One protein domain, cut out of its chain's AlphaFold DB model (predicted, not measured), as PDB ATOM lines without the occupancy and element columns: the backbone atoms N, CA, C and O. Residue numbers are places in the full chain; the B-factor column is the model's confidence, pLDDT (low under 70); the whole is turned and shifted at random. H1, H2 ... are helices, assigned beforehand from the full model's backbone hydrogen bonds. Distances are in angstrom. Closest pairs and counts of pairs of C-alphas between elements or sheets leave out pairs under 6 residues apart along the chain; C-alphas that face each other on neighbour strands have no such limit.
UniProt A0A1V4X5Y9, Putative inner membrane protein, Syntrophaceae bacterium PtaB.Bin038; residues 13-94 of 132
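Overview. This is residues 13 to 94 of the 132 residues of the protein "Putative inner membrane protein" of Syntrophaceae bacterium PtaB.Bin038 (UniProt A0A1V4X5Y9). A flat, open frame of helices spreads from a loose junction: H1 and H5 diverge from it as a narrow V, their lines 31 degrees apart, with the last residue of H1 near the first of H5, while H2 runs from near the start of H5 to the other end of the frame. There the short H3 and H4 turn the chain back towards the junction, and the far ends of the V, residues 13 to 20 and 85 to 90, stick out free. The printed part has 82 residues with five named helices in the order H1, H2, H3, H4, H5 and no named strand; the class is all helix. The whole is loose, with a radius of gyration of the C-alphas of 16.4 A, and spans 48 by 36 by 14 A.

Arrangement. H1, residues 13 to 29, touches no helix. It is close to but not clearly touching H5, residues 70 to 88; their closest C-alphas, those of Thr 29 and Trp 70, are 7.9 A apart. H1 and H5 run opposite ways at a shallow tilt of 31 degrees. H2, residues 36 to 50, is apart from H1. H2 touches H5 with residues 37 to 38 alone, and H5 touches H2 with residues 71 to 75 alone. Their closest C-alphas are those of Thr 38 and Trp 72, 5.1 A apart, and their lines are about perpendicular at 76 degrees. H2 touches H3, residues 52 to 57, with residues 44 to 48 alone; the closest C-alphas, those of Gln 48 and Ala 55, are 5.3 A apart. H2 and H3 run opposite ways at a steep tilt of 56 degrees. H4, residues 59 to 63, is close to but not clearly touching H2, with the closest C-alphas, those of Gly 44 and Tyr 61, 7.2 A apart. H4 and H5 are apart. In H1, H3, H4 and H5 every O i to N i+4 pair is within hydrogen-bond range; in H2, 10 of 11 are.

Along the chain. H1 begins at C-alpha 13 at (-32.100, 19.900, -62.505) and is 23.8 A long from first to last C-alpha. H2 begins at C-alpha 36 at (-23.603, 19.216, -37.617) and is 21.9 A long. H3 and H4 are short, with six and five residues. H5, the longest helix by residues, is 25.8 A long and ends at C-alpha 88 at (-19.903, 35.086, -60.669).

Size, cuts and confidence. The two C-alphas farthest apart, those of Ile 13 and Glu 53, are 49.3 A apart. The printed part has no cut. The links H2 to H3 and H3 to H4 are tight, those from H1 to H2 and from H4 to H5 are short, and no link is long. The mean pLDDT of the printed part is 81.1, and residues 52 to 67 are under 70.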
ATOM      1  N   ILE A  13     -33.506  19.976 -62.085       91.94
ATOM      2  CA  ILE A  13     -32.100  19.900 -62.505       91.94
ATOM      3  C   ILE A  13     -31.185  20.094 -61.295       91.94
ATOM      4  O   ILE A  13     -30.265  19.309 -61.088       91.94
ATOM      5  N   ALA A  14     -31.459  21.104 -60.464       89.94
ATOM      6  CA  ALA A  14     -30.695  21.342 -59.242       89.94
ATOM      7  C   ALA A  14     -30.780  20.142 -58.282       89.94
ATOM      8  O   ALA A  14     -29.763  19.708 -57.746       89.94
ATOM      9  N   GLY A  15     -31.976  19.563 -58.123       91.38
ATOM     10  CA  GLY A  15     -32.192  18.355 -57.330       91.38
ATOM     11  C   GLY A  15     -31.470  17.133 -57.898       91.38
ATOM     12  O   GLY A  15     -30.810  16.420 -57.147       91.38
ATOM     13  N   ALA A  16     -31.522  16.918 -59.216       94.75
ATOM     14  CA  ALA A  16     -30.813  15.819 -59.870       94.75
ATOM     15  C   ALA A  16     -29.291  15.931 -59.685       94.75
ATOM     16  O   ALA A  16     -28.651  14.950 -59.317       94.75
ATOM     17  N   LEU A  17     -28.713  17.125 -59.858       93.38
ATOM     18  CA  LEU A  17     -27.283  17.353 -59.632       93.38
ATOM     19  C   LEU A  17     -26.878  17.150 -58.169       93.38
ATOM     20  O   LEU A  17     -25.848  16.533 -57.906       93.38
ATOM     21  N   ALA A  18     -27.693  17.618 -57.220       91.81
ATOM     22  CA  ALA A  18     -27.464  17.361 -55.799       91.81
ATOM     23  C   ALA A  18     -27.534  15.858 -55.473       91.81
ATOM     24  O   ALA A  18     -26.715  15.359 -54.702       91.81
ATOM     25  N   GLY A  19     -28.461  15.126 -56.100       92.62
ATOM     26  CA  GLY A  19     -28.570  13.673 -55.982       92.62
ATOM     27  C   GLY A  19     -27.353  12.940 -56.550       92.62
ATOM     28  O   GLY A  19     -26.796  12.073 -55.883       92.62
ATOM     29  N   VAL A  20     -26.880  13.329 -57.738       95.06
ATOM     30  CA  VAL A  20     -25.643  12.785 -58.327       95.06
ATOM     31  C   VAL A  20     -24.447  13.057 -57.414       95.06
ATOM     32  O   VAL A  20     -23.657  12.151 -57.161       95.06
ATOM     33  N   LEU A  21     -24.335  14.269 -56.863       91.81
ATOM     34  CA  LEU A  21     -23.275  14.611 -55.914       91.81
ATOM     35  C   LEU A  21     -23.338  13.743 -54.647       91.81
ATOM     36  O   LEU A  21     -22.296  13.308 -54.161       91.81
ATOM     37  N   LEU A  22     -24.538  13.460 -54.131       91.44
ATOM     38  CA  LEU A  22     -24.722  12.578 -52.974       91.44
ATOM     39  C   LEU A  22     -24.252  11.152 -53.285       91.44
ATOM     40  O   LEU A  22     -23.475  10.588 -52.516       91.44
ATOM     41  N   VAL A  23     -24.677  10.592 -54.422       93.81
ATOM     42  CA  VAL A  23     -24.257   9.252 -54.865       93.81
ATOM     43  C   VAL A  23     -22.738   9.192 -55.016       93.81
ATOM     44  O   VAL A  23     -22.108   8.272 -54.502       93.81
ATOM     45  N   MET A  24     -22.138  10.205 -55.643       90.75
ATOM     46  CA  MET A  24     -20.685  10.307 -55.798       90.75
ATOM     47  C   MET A  24     -19.957  10.432 -54.456       90.75
ATOM     48  O   MET A  24     -18.909   9.814 -54.280       90.75
ATOM     49  N   SER A  25     -20.501  11.182 -53.493       88.62
ATOM     50  CA  SER A  25     -19.928  11.296 -52.144       88.62
ATOM     51  C   SER A  25     -19.853   9.930 -51.464       88.62
ATOM     52  O   SER A  25     -18.790   9.542 -50.974       88.62
ATOM     53  N   VAL A  26     -20.947   9.165 -51.489       90.38
ATOM     54  CA  VAL A  26     -20.986   7.822 -50.893       90.38
ATOM     55  C   VAL A  26     -20.087   6.858 -51.666       90.38
ATOM     56  O   VAL A  26     -19.331   6.117 -51.049       90.38
ATOM     57  N   PHE A  27     -20.102   6.905 -52.997       90.62
ATOM     58  CA  PHE A  27     -19.293   6.023 -53.837       90.62
ATOM     59  C   PHE A  27     -17.783   6.231 -53.641       90.62
ATOM     60  O   PHE A  27     -17.042   5.261 -53.520       90.62
ATOM     61  N   LEU A  28     -17.321   7.485 -53.581       87.75
ATOM     62  CA  LEU A  28     -15.892   7.802 -53.475       87.75
ATOM     63  C   LEU A  28     -15.362   7.765 -52.041       87.75
ATOM     64  O   LEU A  28     -14.184   7.483 -51.832       87.75
ATOM     65  N   THR A  29     -16.193   8.106 -51.054       84.94
ATOM     66  CA  THR A  29     -15.723   8.348 -49.675       84.94
ATOM     67  C   THR A  29     -16.439   7.520 -48.617       84.94
ATOM     68  O   THR A  29     -16.033   7.546 -47.455       84.94
ATOM     69  N   GLY A  30     -17.509   6.810 -48.984       86.19
ATOM     70  CA  GLY A  30     -18.369   6.088 -48.045       86.19
ATOM     71  C   GLY A  30     -19.170   6.997 -47.109       86.19
ATOM     72  O   GLY A  30     -19.778   6.501 -46.165       86.19
ATOM     73  N   LYS A  31     -19.159   8.321 -47.327       83.88
ATOM     74  CA  LYS A  31     -19.772   9.307 -46.429       83.88
ATOM     75  C   LYS A  31     -20.956  10.012 -47.084       83.88
ATOM     76  O   LYS A  31     -20.869  10.494 -48.215       83.88
ATOM     77  N   TYR A  32     -22.042  10.110 -46.324       86.25
ATOM     78  CA  TYR A  32     -23.222  10.905 -46.659       86.25
ATOM     79  C   TYR A  32     -22.976  12.400 -46.412       86.25
ATOM     80  O   TYR A  32     -21.987  12.793 -45.790       86.25
ATOM     81  N   PHE A  33     -23.889  13.244 -46.895       85.31
ATOM     82  CA  PHE A  33     -23.879  14.660 -46.541       85.31
ATOM     83  C   PHE A  33     -24.123  14.831 -45.046       85.31
ATOM     84  O   PHE A  33     -25.051  14.257 -44.486       85.31
ATOM     85  N   GLY A  34     -23.310  15.674 -44.424       81.38
ATOM     86  CA  GLY A  34     -23.474  16.062 -43.036       81.38
ATOM     87  C   GLY A  34     -22.907  17.455 -42.816       81.38
ATOM     88  O   GLY A  34     -22.005  17.894 -43.532       81.38
ATOM     89  N   ALA A  35     -23.407  18.147 -41.795       80.75
ATOM     90  CA  ALA A  35     -22.904  19.467 -41.412       80.75
ATOM     91  C   ALA A  35     -22.702  19.617 -39.897       80.75
ATOM     92  O   ALA A  35     -21.716  20.212 -39.471       80.75
ATOM     93  N   SER A  36     -23.577  19.035 -39.076       78.62
ATOM     94  CA  SER A  36     -23.603  19.216 -37.617       78.62
ATOM     95  C   SER A  36     -22.307  18.791 -36.903       78.62
ATOM     96  O   SER A  36     -21.844  19.481 -35.989       78.62
ATOM     97  N   THR A  37     -21.661  17.704 -37.331       77.62
ATOM     98  CA  THR A  37     -20.373  17.237 -36.775       77.62
ATOM     99  C   THR A  37     -19.234  18.232 -36.998       77.62
ATOM    100  O   THR A  37     -18.409  18.437 -36.107       77.62
ATOM    101  N   THR A  38     -19.224  18.919 -38.142       81.94
ATOM    102  CA  THR A  38     -18.201  19.912 -38.503       81.94
ATOM    103  C   THR A  38     -18.130  21.068 -37.504       81.94
ATOM    104  O   THR A  38     -17.032  21.501 -37.139       81.94
ATOM    105  N   PHE A  39     -19.280  21.549 -37.026       79.94
ATOM    106  CA  PHE A  39     -19.333  22.662 -36.075       79.94
ATOM    107  C   PHE A  39     -18.729  22.284 -34.723       79.94
ATOM    108  O   PHE A  39     -17.915  23.028 -34.182       79.94
ATOM    109  N   VAL A  40     -19.053  21.095 -34.213       77.44
ATOM    110  CA  VAL A  40     -18.519  20.629 -32.924       77.44
ATOM    111  C   VAL A  40     -17.042  20.278 -33.015       77.44
ATOM    112  O   VAL A  40     -16.295  20.564 -32.088       77.44
ATOM    113  N   ARG A  41     -16.576  19.736 -34.145       76.75
ATOM    114  CA  ARG A  41     -15.137  19.519 -34.346       76.75
ATOM    115  C   ARG A  41     -14.365  20.827 -34.418       76.75
ATOM    116  O   ARG A  41     -13.284  20.905 -33.853       76.75
ATOM    117  N   THR A  42     -14.924  21.854 -35.055       80.12
ATOM    118  CA  THR A  42     -14.321  23.196 -35.054       80.12
ATOM    119  C   THR A  42     -14.278  23.782 -33.640       80.12
ATOM    120  O   THR A  42     -13.249  24.324 -33.248       80.12
ATOM    121  N   ALA A  43     -15.343  23.617 -32.845       77.50
ATOM    122  CA  ALA A  43     -15.336  24.009 -31.434       77.50
ATOM    123  C   ALA A  43     -14.255  23.254 -30.641       77.50
ATOM    124  O   ALA A  43     -13.455  23.887 -29.960       77.50
ATOM    125  N   GLY A  44     -14.137  21.936 -30.831       72.62
ATOM    126  CA  GLY A  44     -13.075  21.122 -30.235       72.62
ATOM    127  C   GLY A  44     -11.664  21.558 -30.650       72.62
ATOM    128  O   GLY A  44     -10.772  21.597 -29.810       72.62
ATOM    129  N   MET A  45     -11.447  21.954 -31.914       75.00
ATOM    130  CA  MET A  45     -10.163  22.520 -32.369       75.00
ATOM    131  C   MET A  45      -9.815  23.803 -31.610       75.00
ATOM    132  O   MET A  45      -8.671  23.982 -31.204       75.00
ATOM    133  N   ILE A  46     -10.796  24.686 -31.408       78.81
ATOM    134  CA  ILE A  46     -10.605  25.931 -30.654       78.81
ATOM    135  C   ILE A  46     -10.337  25.614 -29.177       78.81
ATOM    136  O   ILE A  46      -9.392  26.146 -28.599       78.81
ATOM    137  N   GLU A  47     -11.108  24.707 -28.575       73.69
ATOM    138  CA  GLU A  47     -10.921  24.274 -27.187       73.69
ATOM    139  C   GLU A  47      -9.550  23.634 -26.958       73.69
ATOM    140  O   GLU A  47      -8.920  23.906 -25.942       73.69
ATOM    141  N   GLN A  48      -9.034  22.858 -27.912       70.69
ATOM    142  CA  GLN A  48      -7.693  22.280 -27.823       70.69
ATOM    143  C   GLN A  48      -6.590  23.350 -27.811       70.69
ATOM    144  O   GLN A  48      -5.561  23.157 -27.165       70.69
ATOM    145  N   VAL A  49      -6.791  24.470 -28.510       74.50
ATOM    146  CA  VAL A  49      -5.826  25.581 -28.552       74.50
ATOM    147  C   VAL A  49      -5.888  26.426 -27.277       74.50
ATOM    148  O   VAL A  49      -4.851  26.879 -26.799       74.50
ATOM    149  N   VAL A  50      -7.083  26.643 -26.720       76.44
ATOM    150  CA  VAL A  50      -7.285  27.538 -25.565       76.44
ATOM    151  C   VAL A  50      -7.129  26.804 -24.225       76.44
ATOM    152  O   VAL A  50      -6.572  27.365 -23.285       76.44
ATOM    153  N   LEU A  51      -7.604  25.558 -24.125       72.56
ATOM    154  CA  LEU A  51      -7.635  24.741 -22.902       72.56
ATOM    155  C   LEU A  51      -7.298  23.262 -23.210       72.56
ATOM    156  O   LEU A  51      -8.161  22.381 -23.105       72.56
ATOM    157  N   PRO A  52      -6.033  22.955 -23.556       65.75
ATOM    158  CA  PRO A  52      -5.620  21.620 -23.997       65.75
ATOM    159  C   PRO A  52      -5.891  20.508 -22.969       65.75
ATOM    160  O   PRO A  52      -6.240  19.394 -23.362       65.75
ATOM    161  N   GLU A  53      -5.802  20.796 -21.666       65.38
ATOM    162  CA  GLU A  53      -6.074  19.799 -20.615       65.38
ATOM    163  C   GLU A  53      -7.559  19.416 -20.516       65.38
ATOM    164  O   GLU A  53      -7.889  18.249 -20.302       65.38
ATOM    165  N   HIS A  54      -8.470  20.364 -20.756       62.31
ATOM    166  CA  HIS A  54      -9.912  20.093 -20.793       62.31
ATOM    167  C   HIS A  54     -10.301  19.301 -22.046       62.31
ATOM    168  O   HIS A  54     -11.077  18.347 -21.962       62.31
ATOM    169  N   ALA A  55      -9.724  19.646 -23.200       61.00
ATOM    170  CA  ALA A  55      -9.973  18.935 -24.453       61.00
ATOM    171  C   ALA A  55      -9.463  17.478 -24.411       61.00
ATOM    172  O   ALA A  55     -10.123  16.578 -24.931       61.00
ATOM    173  N   ALA A  56      -8.325  17.222 -23.753       59.31
ATOM    174  CA  ALA A  56      -7.762  15.878 -23.593       59.31
ATOM    175  C   ALA A  56      -8.531  14.997 -22.584       59.31
ATOM    176  O   ALA A  56      -8.500  13.764 -22.688       59.31
ATOM    177  N   GLY A  57      -9.221  15.613 -21.619       58.22
ATOM    178  CA  GLY A  57     -10.009  14.924 -20.592       58.22
ATOM    179  C   GLY A  57     -11.384  14.436 -21.061       58.22
ATOM    180  O   GLY A  57     -11.893  13.453 -20.525       58.22
ATOM    181  N   GLN A  58     -11.971  15.064 -22.081       63.84
ATOM    182  CA  GLN A  58     -13.316  14.731 -22.559       63.84
ATOM    183  C   GLN A  58     -13.338  13.443 -23.398       63.84
ATOM    184  O   GLN A  58     -12.766  13.373 -24.489       63.84
ATOM    185  N   GLU A  59     -14.070  12.423 -22.936       60.56
ATOM    186  CA  GLU A  59     -14.294  11.168 -23.681       60.56
ATOM    187  C   GLU A  59     -14.911  11.405 -25.065       60.56
ATOM    188  O   GLU A  59     -14.612  10.683 -26.020       60.56
ATOM    189  N   TYR A  60     -15.719  12.461 -25.199       59.88
ATOM    190  CA  TYR A  60     -16.352  12.821 -26.460       59.88
ATOM    191  C   TYR A  60     -15.328  13.140 -27.562       59.88
ATOM    192  O   TYR A  60     -15.459  12.621 -28.665       59.88
ATOM    193  N   TYR A  61     -14.259  13.890 -27.269       60.66
ATOM    194  CA  TYR A  61     -13.215  14.220 -28.256       60.66
ATOM    195  C   TYR A  61     -12.234  13.073 -28.526       60.66
ATOM    196  O   TYR A  61     -11.554  13.055 -29.555       60.66
ATOM    197  N   LYS A  62     -12.187  12.073 -27.637       60.06
ATOM    198  CA  LYS A  62     -11.478  10.811 -27.900       60.06
ATOM    199  C   LYS A  62     -12.239   9.945 -28.909       60.06
ATOM    200  O   LYS A  62     -11.603   9.308 -29.753       60.06
ATOM    201  N   LYS A  63     -13.577   9.947 -28.845       58.81
ATOM    202  CA  LYS A  63     -14.465   9.234 -29.780       58.81
ATOM    203  C   LYS A  63     -14.608   9.980 -31.114       58.81
ATOM    204  O   LYS A  63     -14.395   9.394 -32.171       58.81
ATOM    205  N   GLU A  64     -14.877  11.282 -31.064       62.19
ATOM    206  CA  GLU A  64     -14.926  12.201 -32.206       62.19
ATOM    207  C   GLU A  64     -13.587  12.924 -32.349       62.19
ATOM    208  O   GLU A  64     -13.410  14.054 -31.887       62.19
ATOM    209  N   LYS A  65     -12.617  12.253 -32.982       61.91
ATOM    210  CA  LYS A  65     -11.272  12.812 -33.167       61.91
ATOM    211  C   LYS A  65     -11.350  14.186 -33.830       61.91
ATOM    212  O   LYS A  65     -11.857  14.327 -34.946       61.91
ATOM    213  N   ILE A  66     -10.755  15.173 -33.168       62.34
ATOM    214  CA  ILE A  66     -10.594  16.539 -33.661       62.34
ATOM    215  C   ILE A  66      -9.664  16.508 -34.884       62.34
ATOM    216  O   ILE A  66      -8.439  16.530 -34.768       62.34
ATOM    217  N   ARG A  67     -10.244  16.358 -36.077       68.69
ATOM    218  CA  ARG A  67      -9.527  16.319 -37.358       68.69
ATOM    219  C   ARG A  67     -10.353  16.980 -38.445       68.69
ATOM    220  O   ARG A  67     -11.576  16.822 -38.488       68.69
ATOM    221  N   ILE A  68      -9.656  17.662 -39.350       73.19
ATOM    222  CA  ILE A  68     -10.223  18.056 -40.635       73.19
ATOM    223  C   ILE A  68     -10.468  16.765 -41.409       73.19
ATOM    224  O   ILE A  68      -9.542  16.014 -41.711       73.19
ATOM    225  N   GLU A  69     -11.734  16.482 -41.673       77.62
ATOM    226  CA  GLU A  69     -12.149  15.324 -42.450       77.62
ATOM    227  C   GLU A  69     -13.004  15.744 -43.642       77.62
ATOM    228  O   GLU A  69     -13.360  16.912 -43.790       77.62
ATOM    229  N   TRP A  70     -13.405  14.759 -44.445       80.88
ATOM    230  CA  TRP A  70     -14.313  14.932 -45.578       80.88
ATOM    231  C   TRP A  70     -15.505  15.858 -45.301       80.88
ATOM    232  O   TRP A  70     -15.719  16.799 -46.052       80.88
ATOM    233  N   GLN A  71     -16.250  15.647 -44.209       81.50
ATOM    234  CA  GLN A  71     -17.421  16.461 -43.867       81.50
ATOM    235  C   GLN A  71     -17.055  17.930 -43.595       81.50
ATOM    236  O   GLN A  71     -17.791  18.841 -43.973       81.50
ATOM    237  N   TRP A  72     -15.889  18.177 -42.992       85.44
ATOM    238  CA  TRP A  72     -15.383  19.532 -42.774       85.44
ATOM    239  C   TRP A  72     -15.046  20.201 -44.110       85.44
ATOM    240  O   TRP A  72     -15.504  21.312 -44.381       85.44
ATOM    241  N   MET A  73     -14.323  19.490 -44.983       87.12
ATOM    242  CA  MET A  73     -13.995  19.961 -46.334       87.12
ATOM    243  C   MET A  73     -15.248  20.187 -47.185       87.12
ATOM    244  O   MET A  73     -15.301  21.145 -47.949       87.12
ATOM    245  N   PHE A  74     -16.269  19.345 -47.026       88.31
ATOM    246  CA  PHE A  74     -17.548  19.461 -47.715       88.31
ATOM    247  C   PHE A  74     -18.290  20.739 -47.312       88.31
ATOM    248  O   PHE A  74     -18.687  21.511 -48.181       88.31
ATOM    249  N   VAL A  75     -18.416  21.022 -46.010       89.94
ATOM    250  CA  VAL A  75     -19.051  22.261 -45.521       89.94
ATOM    251  C   VAL A  75     -18.263  23.501 -45.955       89.94
ATOM    252  O   VAL A  75     -18.860  24.482 -46.401       89.94
ATOM    253  N   ALA A  76     -16.927  23.453 -45.896       89.75
ATOM    254  CA  ALA A  76     -16.084  24.525 -46.423       89.75
ATOM    255  C   ALA A  76     -16.294  24.717 -47.937       89.75
ATOM    256  O   ALA A  76     -16.444  25.843 -48.410       89.75
ATOM    257  N   GLY A  77     -16.384  23.620 -48.693       91.88
ATOM    258  CA  GLY A  77     -16.686  23.620 -50.121       91.88
ATOM    259  C   GLY A  77     -18.053  24.222 -50.445       91.88
ATOM    260  O   GLY A  77     -18.152  25.003 -51.387       91.88
ATOM    261  N   ILE A  78     -19.087  23.947 -49.640       92.69
ATOM    262  CA  ILE A  78     -20.402  24.599 -49.767       92.69
ATOM    263  C   ILE A  78     -20.259  26.110 -49.587       92.69
ATOM    264  O   ILE A  78     -20.779  26.870 -50.403       92.69
ATOM    265  N   PHE A  79     -19.551  26.551 -48.545       93.31
ATOM    266  CA  PHE A  79     -19.365  27.973 -48.268       93.31
ATOM    267  C   PHE A  79     -18.661  28.694 -49.426       93.31
ATOM    268  O   PHE A  79     -19.197  29.663 -49.969       93.31
ATOM    269  N   PHE A  80     -17.493  28.201 -49.847       95.19
ATOM    270  CA  PHE A  80     -16.731  28.823 -50.933       95.19
ATOM    271  C   PHE A  80     -17.414  28.670 -52.294       95.19
ATOM    272  O   PHE A  80     -17.396  29.608 -53.086       95.19
ATOM    273  N   GLY A  81     -18.060  27.533 -52.559       93.25
ATOM    274  CA  GLY A  81     -18.811  27.296 -53.789       93.25
ATOM    275  C   GLY A  81     -20.018  28.226 -53.920       93.25
ATOM    276  O   GLY A  81     -20.214  28.829 -54.974       93.25
ATOM    277  N   ALA A  82     -20.786  28.412 -52.842       91.31
ATOM    278  CA  ALA A  82     -21.905  29.351 -52.818       91.31
ATOM    279  C   ALA A  82     -21.434  30.806 -52.959       91.31
ATOM    280  O   ALA A  82     -22.054  31.586 -53.685       91.31
ATOM    281  N   LEU A  83     -20.322  31.166 -52.308       92.50
ATOM    282  CA  LEU A  83     -19.721  32.492 -52.438       92.50
ATOM    283  C   LEU A  83     -19.258  32.756 -53.877       92.50
ATOM    284  O   LEU A  83     -19.614  33.783 -54.449       92.50
ATOM    285  N   ALA A  84     -18.520  31.820 -54.477       92.88
ATOM    286  CA  ALA A  84     -18.064  31.924 -55.859       92.88
ATOM    287  C   ALA A  84     -19.248  32.047 -56.826       92.88
ATOM    288  O   ALA A  84     -19.254  32.941 -57.669       92.88
ATOM    289  N   ALA A  85     -20.286  31.222 -56.659       89.19
ATOM    290  CA  ALA A  85     -21.503  31.312 -57.463       89.19
ATOM    291  C   ALA A  85     -22.159  32.698 -57.352       89.19
ATOM    292  O   ALA A  85     -22.446  33.311 -58.376       89.19
ATOM    293  N   ALA A  86     -22.328  33.228 -56.135       88.69
ATOM    294  CA  ALA A  86     -22.937  34.542 -55.917       88.69
ATOM    295  C   ALA A  86     -22.117  35.694 -56.521       88.69
ATOM    296  O   ALA A  86     -22.689  36.672 -57.009       88.69
ATOM    297  N   VAL A  87     -20.785  35.590 -56.495       91.25
ATOM    298  CA  VAL A  87     -19.889  36.575 -57.115       91.25
ATOM    299  C   VAL A  87     -19.962  36.480 -58.640       91.25
ATOM    300  O   VAL A  87     -20.170  37.498 -59.297       91.25
ATOM    301  N   PHE A  88     -19.871  35.278 -59.215       90.38
ATOM    302  CA  PHE A  88     -19.903  35.086 -60.669       90.38
ATOM    303  C   PHE A  88     -21.255  35.435 -61.301       90.38
ATOM    304  O   PHE A  88     -21.287  35.911 -62.434       90.38
ATOM    305  N   THR A  89     -22.370  35.249 -60.587       88.12
ATOM    306  CA  THR A  89     -23.696  35.673 -61.071       88.12
ATOM    307  C   THR A  89     -24.029  37.130 -60.742       88.12
ATOM    308  O   THR A  89     -25.093  37.614 -61.138       88.12
ATOM    309  N   ASN A  90     -23.121  37.844 -60.063       86.56
ATOM    310  CA  ASN A  90     -23.306  39.212 -59.572       86.56
ATOM    311  C   ASN A  90     -24.563  39.372 -58.686       86.56
ATOM    312  O   ASN A  90     -25.241  40.402 -58.705       86.56
ATOM    313  N   ASP A  91     -24.891  38.327 -57.921       86.25
ATOM    314  CA  ASP A  91     -26.028  38.280 -56.991       86.25
ATOM    315  C   ASP A  91     -25.601  38.456 -55.524       86.25
ATOM    316  O   ASP A  91     -26.442  38.463 -54.622       86.25
ATOM    317  N   PHE A  92     -24.304  38.631 -55.261       87.31
ATOM    318  CA  PHE A  92     -23.799  38.911 -53.922       87.31
ATOM    319  C   PHE A  92     -24.362  40.240 -53.388       87.31
ATOM    320  O   PHE A  92     -24.101  41.316 -53.926       87.31
ATOM    321  N   ARG A  93     -25.142  40.173 -52.302       87.19
ATOM    322  CA  ARG A  93     -25.749  41.346 -51.654       87.19
ATOM    323  C   ARG A  93     -25.604  41.269 -50.145       87.19
ATOM    324  O   ARG A  93     -26.110  40.344 -49.510       87.19
ATOM    325  N   SER A  94     -24.996  42.296 -49.558       87.31
ATOM    326  CA  SER A  94     -24.988  42.461 -48.106       87.31
ATOM    327  C   SER A  94     -26.407  42.755 -47.622       87.31
ATOM    328  O   SER A  94     -26.958  43.819 -47.897       87.31
TER     329      SER A  94